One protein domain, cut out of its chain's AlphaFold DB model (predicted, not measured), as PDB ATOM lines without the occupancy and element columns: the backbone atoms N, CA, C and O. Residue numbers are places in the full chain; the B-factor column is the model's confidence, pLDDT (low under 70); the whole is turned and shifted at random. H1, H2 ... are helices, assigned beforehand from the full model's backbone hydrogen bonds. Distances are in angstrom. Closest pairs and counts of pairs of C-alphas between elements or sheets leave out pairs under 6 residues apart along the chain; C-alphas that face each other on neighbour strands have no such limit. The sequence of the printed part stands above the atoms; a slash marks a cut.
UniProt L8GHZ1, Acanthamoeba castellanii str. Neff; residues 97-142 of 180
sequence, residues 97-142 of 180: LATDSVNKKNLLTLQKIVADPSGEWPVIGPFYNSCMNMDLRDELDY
ATOM      1  N   LEU A  97     -11.616 -43.868  41.732       90.06
ATOM      2  CA  LEU A  97     -10.257 -44.385  41.928       90.06
ATOM      3  C   LEU A  97      -9.695 -45.105  40.695       90.06
ATOM      4  O   LEU A  97      -8.559 -44.846  40.309       90.06
ATOM      5  N   ALA A  98     -10.485 -45.973  40.062       87.56
ATOM      6  CA  ALA A  98     -10.031 -46.780  38.934       87.56
ATOM      7  C   ALA A  98      -9.760 -45.952  37.665       87.56
ATOM      8  O   ALA A  98      -8.727 -46.130  37.025       87.56
ATOM      9  N   THR A  99     -10.666 -45.045  37.291       93.31
ATOM     10  CA  THR A  99     -10.574 -44.301  36.026       93.31
ATOM     11  C   THR A  99      -9.779 -43.015  36.177       93.31
ATOM     12  O   THR A  99      -8.891 -42.739  35.372       93.31
ATOM     13  N   ASP A 100     -10.031 -42.246  37.233       94.06
ATOM     14  CA  ASP A 100      -9.459 -40.908  37.376       94.06
ATOM     15  C   ASP A 100      -7.983 -40.962  37.776       94.06
ATOM     16  O   ASP A 100      -7.188 -40.133  37.332       94.06
ATOM     17  N   SER A 101      -7.560 -42.000  38.507       90.44
ATOM     18  CA  SER A 101      -6.133 -42.229  38.774       90.44
ATOM     19  C   SER A 101      -5.353 -42.553  37.504       90.44
ATOM     20  O   SER A 101      -4.209 -42.118  37.352       90.44
ATOM     21  N   VAL A 102      -5.959 -43.305  36.582       94.31
ATOM     22  CA  VAL A 102      -5.353 -43.613  35.282       94.31
ATOM     23  C   VAL A 102      -5.340 -42.367  34.406       94.31
ATOM     24  O   VAL A 102      -4.288 -42.024  33.876       94.31
ATOM     25  N   ASN A 103      -6.449 -41.628  34.333       94.75
ATOM     26  CA  ASN A 103      -6.526 -40.368  33.592       94.75
ATOM     27  C   ASN A 103      -5.476 -39.360  34.069       94.75
ATOM     28  O   ASN A 103      -4.789 -38.753  33.251       94.75
ATOM     29  N   LYS A 104      -5.272 -39.239  35.386       91.94
ATOM     30  CA  LYS A 104      -4.236 -38.372  35.957       91.94
ATOM     31  C   LYS A 104      -2.827 -38.805  35.549       91.94
ATOM     32  O   LYS A 104      -2.015 -37.963  35.174       91.94
ATOM     33  N   LYS A 105      -2.529 -40.109  35.580       94.12
ATOM     34  CA  LYS A 105      -1.242 -40.644  35.095       94.12
ATOM     35  C   LYS A 105      -1.062 -40.396  33.593       94.12
ATOM     36  O   LYS A 105       0.017 -39.987  33.175       94.12
ATOM     37  N   ASN A 106      -2.118 -40.580  32.802       95.75
ATOM     38  CA  ASN A 106      -2.106 -40.318  31.364       95.75
ATOM     39  C   ASN A 106      -1.849 -38.841  31.067       95.75
ATOM     40  O   ASN A 106      -1.025 -38.541  30.211       95.75
ATOM     41  N   LEU A 107      -2.475 -37.925  31.809       93.38
ATOM     42  CA  LEU A 107      -2.253 -36.489  31.653       93.38
ATOM     43  C   LEU A 107      -0.781 -36.113  31.871       93.38
ATOM     44  O   LEU A 107      -0.216 -35.375  31.071       93.38
ATOM     45  N   LEU A 108      -0.131 -36.678  32.894       93.94
ATOM     46  CA  LEU A 108       1.303 -36.466  33.131       93.94
ATOM     47  C   LEU A 108       2.171 -37.001  31.982       93.94
ATOM     48  O   LEU A 108       3.203 -36.418  31.660       93.94
ATOM     49  N   THR A 109       1.772 -38.111  31.362       92.88
ATOM     50  CA  THR A 109       2.451 -38.643  30.172       92.88
ATOM     51  C   THR A 109       2.247 -37.732  28.964       92.88
ATOM     52  O   THR A 109       3.216 -37.404  28.286       92.88
ATOM     53  N   LEU A 110       1.021 -37.263  28.726       90.69
ATOM     54  CA  LEU A 110       0.705 -36.342  27.632       90.69
ATOM     55  C   LEU A 110       1.475 -35.024  27.761       90.69
ATOM     56  O   LEU A 110       2.016 -34.542  26.773       90.69
ATOM     57  N   GLN A 111       1.613 -34.487  28.975       89.81
ATOM     58  CA  GLN A 111       2.426 -33.293  29.228       89.81
ATOM     59  C   GLN A 111       3.896 -33.488  28.832       89.81
ATOM     60  O   GLN A 111       4.509 -32.571  28.294       89.81
ATOM     61  N   LYS A 112       4.461 -34.684  29.048       90.12
ATOM     62  CA  LYS A 112       5.828 -35.000  28.603       90.12
ATOM     63  C   LYS A 112       5.934 -35.063  27.083       90.12
ATOM     64  O   LYS A 112       6.916 -34.574  26.548       90.12
ATOM     65  N   ILE A 113       4.933 -35.636  26.411       89.19
ATOM     66  CA  ILE A 113       4.884 -35.716  24.942       89.19
ATOM     67  C   ILE A 113       4.798 -34.312  24.336       89.19
ATOM     68  O   ILE A 113       5.544 -33.988  23.422       89.19
ATOM     69  N   VAL A 114       3.922 -33.460  24.873       90.12
ATOM     70  CA  VAL A 114       3.767 -32.062  24.438       90.12
ATOM     71  C   VAL A 114       5.065 -31.267  24.609       90.12
ATOM     72  O   VAL A 114       5.374 -30.416  23.780       90.12
ATOM     73  N   ALA A 115       5.812 -31.531  25.683       85.88
ATOM     74  CA  ALA A 115       7.059 -30.841  25.998       85.88
ATOM     75  C   ALA A 115       8.296 -31.425  25.290       85.88
ATOM     76  O   ALA A 115       9.386 -30.881  25.467       85.88
ATOM     77  N   ASP A 116       8.163 -32.522  24.537       83.94
ATOM     78  CA  ASP A 116       9.299 -33.184  23.900       83.94
ATOM     79  C   ASP A 116       9.831 -32.363  22.706       83.94
ATOM     80  O   ASP A 116       9.135 -32.209  21.696       83.94
ATOM     81  N   PRO A 117      11.078 -31.853  22.767       74.69
ATOM     82  CA  PRO A 117      11.675 -31.095  21.672       74.69
ATOM     83  C   PRO A 117      12.079 -31.969  20.475       74.69
ATOM     84  O   PRO A 117      12.472 -31.418  19.447       74.69
ATOM     85  N   SER A 118      12.017 -33.305  20.587       81.06
ATOM     86  CA  SER A 118      12.346 -34.236  19.497       81.06
ATOM     87  C   SER A 118      11.456 -34.049  18.265       81.06
ATOM     88  O   SER A 118      11.875 -34.361  17.150       81.06
ATOM     89  N   GLY A 119      10.246 -33.508  18.459       69.38
ATOM     90  CA  GLY A 119       9.322 -33.183  17.379       69.38
ATOM     91  C   GLY A 119       8.663 -34.399  16.730       69.38
ATOM     92  O   GLY A 119       8.174 -34.269  15.610       69.38
ATOM     93  N   GLU A 120       8.615 -35.557  17.407       79.81
ATOM     94  CA  GLU A 120       7.951 -36.768  16.887       79.81
ATOM     95  C   GLU A 120       6.495 -36.485  16.454       79.81
ATOM     96  O   GLU A 120       6.015 -37.037  15.464       79.81
ATOM     97  N   TRP A 121       5.824 -35.546  17.134       82.44
ATOM     98  CA  TRP A 121       4.444 -35.144  16.864       82.44
ATOM     99  C   TRP A 121       4.321 -33.625  16.642       82.44
ATOM    100  O   TRP A 121       3.942 -32.892  17.560       82.44
ATOM    101  N   PRO A 122       4.591 -33.120  15.421       83.88
ATOM    102  CA  PRO A 122       4.762 -31.685  15.166       83.88
ATOM    103  C   PRO A 122       3.492 -30.845  15.368       83.88
ATOM    104  O   PRO A 122       3.583 -29.630  15.509       83.88
ATOM    105  N   VAL A 123       2.310 -31.468  15.391       88.69
ATOM    106  CA  VAL A 123       1.022 -30.772  15.564       88.69
ATOM    107  C   VAL A 123       0.601 -30.693  17.034       88.69
ATOM    108  O   VAL A 123      -0.041 -29.724  17.429       88.69
ATOM    109  N   ILE A 124       0.978 -31.671  17.864       88.38
ATOM    110  CA  ILE A 124       0.452 -31.806  19.232       88.38
ATOM    111  C   ILE A 124       0.906 -30.642  20.119       88.38
ATOM    112  O   ILE A 124       0.083 -30.044  20.808       88.38
ATOM    113  N   GLY A 125       2.196 -30.297  20.077       87.94
ATOM    114  CA  GLY A 125       2.756 -29.191  20.859       87.94
ATOM    115  C   GLY A 125       2.106 -27.842  20.527       87.94
ATOM    116  O   GLY A 125       1.528 -27.217  21.418       87.94
ATOM    117  N   PRO A 126       2.129 -27.395  19.256       89.62
ATOM    118  CA  PRO A 126       1.472 -26.156  18.844       89.62
ATOM    119  C   PRO A 126      -0.031 -26.122  19.144       89.62
ATOM    120  O   PRO A 126      -0.525 -25.102  19.617       89.62
ATOM    121  N   PHE A 127      -0.746 -27.231  18.926       91.25
ATOM    122  CA  PHE A 127      -2.177 -27.320  19.225       91.25
ATOM    123  C   PHE A 127      -2.473 -27.215  20.728       91.25
ATOM    124  O   PHE A 127      -3.393 -26.512  21.134       91.25
ATOM    125  N   TYR A 128      -1.677 -27.864  21.581       91.75
ATOM    126  CA  TYR A 128      -1.808 -27.700  23.029       91.75
ATOM    127  C   TYR A 128      -1.513 -26.253  23.452       91.75
ATOM    128  O   TYR A 128      -2.268 -25.656  24.218       91.75
ATOM    129  N   ASN A 129      -0.446 -25.662  22.913       91.12
ATOM    130  CA  ASN A 129      -0.028 -24.308  23.265       91.12
ATOM    131  C   ASN A 129      -1.027 -23.231  22.817       91.12
ATOM    132  O   ASN A 129      -1.144 -22.219  23.505       91.12
ATOM    133  N   SER A 130      -1.777 -23.434  21.727       92.44
ATOM    134  CA  SER A 130      -2.843 -22.499  21.341       92.44
ATOM    135  C   SER A 130      -3.987 -22.470  22.364       92.44
ATOM    136  O   SER A 130      -4.517 -21.401  22.650       92.44
ATOM    137  N   CYS A 131      -4.320 -23.612  22.978       93.62
ATOM    138  CA  CYS A 131      -5.310 -23.690  24.056       93.62
ATOM    139  C   CYS A 131      -4.809 -23.036  25.357       93.62
ATOM    140  O   CYS A 131      -5.570 -22.352  26.050       93.62
ATOM    141  N   MET A 132      -3.523 -23.229  25.676       94.38
ATOM    142  CA  MET A 132      -2.912 -22.745  26.919       94.38
ATOM    143  C   MET A 132      -2.551 -21.255  26.911       94.38
ATOM    144  O   MET A 132      -2.306 -20.694  27.979       94.38
ATOM    145  N   ASN A 133      -2.500 -20.609  25.745       96.31
ATOM    146  CA  ASN A 133      -2.209 -19.182  25.631       96.31
ATOM    147  C   ASN A 133      -3.436 -18.341  26.027       96.31
ATOM    148  O   ASN A 133      -4.202 -17.898  25.174       96.31
ATOM    149  N   MET A 134      -3.631 -18.165  27.336       96.38
ATOM    150  CA  MET A 134      -4.753 -17.400  27.891       96.38
ATOM    151  C   MET A 134      -4.706 -15.925  27.484       96.38
ATOM    152  O   MET A 134      -5.742 -15.390  27.117       96.38
ATOM    153  N   ASP A 135      -3.523 -15.305  27.452       97.19
ATOM    154  CA  ASP A 135      -3.377 -13.886  27.099       97.19
ATOM    155  C   ASP A 135      -3.906 -13.603  25.687       97.19
ATOM    156  O   ASP A 135      -4.716 -12.700  25.493       97.19
ATOM    157  N   LEU A 136      -3.509 -14.419  24.702       96.00
ATOM    158  CA  LEU A 136      -3.996 -14.271  23.328       96.00
ATOM    159  C   LEU A 136      -5.495 -14.579  23.215       96.00
ATOM    160  O   LEU A 136      -6.194 -13.945  22.431       96.00
ATOM    161  N   ARG A 137      -5.999 -15.563  23.970       95.19
ATOM    162  CA  ARG A 137      -7.432 -15.889  23.975       95.19
ATOM    163  C   ARG A 137      -8.269 -14.736  24.522       95.19
ATOM    164  O   ARG A 137      -9.310 -14.439  23.950       95.19
ATOM    165  N   ASP A 138      -7.802 -14.101  25.589       96.00
ATOM    166  CA  ASP A 138      -8.480 -12.966  26.207       96.00
ATOM    167  C   ASP A 138      -8.367 -11.707  25.327       96.00
ATOM    168  O   ASP A 138      -9.318 -10.935  25.243       96.00
ATOM    169  N   GLU A 139      -7.245 -11.521  24.619       96.62
ATOM    170  CA  GLU A 139      -7.068 -10.444  23.633       96.62
ATOM    171  C   GLU A 139      -8.008 -10.591  22.426       96.62
ATOM    172  O   GLU A 139      -8.582  -9.601  21.970       96.62
ATOM    173  N   LEU A 140      -8.166 -11.813  21.904       95.56
ATOM    174  CA  LEU A 140      -9.042 -12.094  20.762       95.56
ATOM    175  C   LEU A 140     -10.534 -12.025  21.119       95.56
ATOM    176  O   LEU A 140     -11.352 -11.858  20.214       95.56
ATOM    177  N   ASP A 141     -10.898 -12.157  22.396       94.56
ATOM    178  CA  ASP A 141     -12.289 -12.187  22.866       94.56
ATOM    179  C   ASP A 141     -13.145 -13.182  22.036       94.56
ATOM    180  O   ASP A 141     -12.685 -14.267  21.664       94.56
ATOM    181  N   TYR A 142     -14.391 -12.842  21.704       94.69
ATOM    182  CA  TYR A 142     -15.278 -13.678  20.892       94.69
ATOM    183  C   TYR A 142     -15.088 -13.510  19.376       94.69
ATOM    184  O   TYR A 142     -15.888 -14.059  18.616       94.69
TER     185      TYR A 142
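This is residues 97 to 142 of the 180 residues of a protein of Acanthamoeba castellanii str. Neff (UniProt L8GHZ1). The model is an open, flat V: the long helix H1 makes one arm, the short helices H2 and H3, one after the other, make the second arm, and the loop of residues 115 to 123 lies at the point. The arms meet only near that point, and residues 97 to 109 and 130 to 142 stand free. The printed part has 46 residues, with three named helices in the order H1, H2, H3 and no named strand; its class is all helix. It is only just loose, close to extended, with a radius of gyration of the C-alphas of 13.8 A and spans of 39 by 29 by 12 A.

H1, residues 97 to 114, touches H2, residues 124 to 132, with its residues 113 to 114 alone. The closest C-alphas of the two are those of Val 114 and Gly 125, 4.7 A apart. Their lines stand at 72 degrees, only just about perpendicular. H2 and H3, residues 134 to 140, meet only through their link, while H1 and H3 are apart. Every O i to N i+4 pair is within hydrogen-bond range in H3, against 12 of 14 in H1 and 4 of 5 in H2.

H1 begins at C-alpha 97 (-10.257, -44.385, 41.928), ends at C-alpha 114 (3.767, -32.062, 24.438) and is 25.6 A long from first to last C-alpha. H2 measures 12.3 A in the same way. H3 measures 9.9 A and ends at C-alpha 140 (-9.042, -12.094, 20.762).

The two C-alphas farthest apart are those of Ala 98 and Glu 139, at 39.5 A. The printed part has no cut. The link from H1 to H2 is short, with 9 residues, and that from H2 to H3 is tight, with 1 residue. The mean pLDDT of the printed part is 90.5, and residue 119 is under 70.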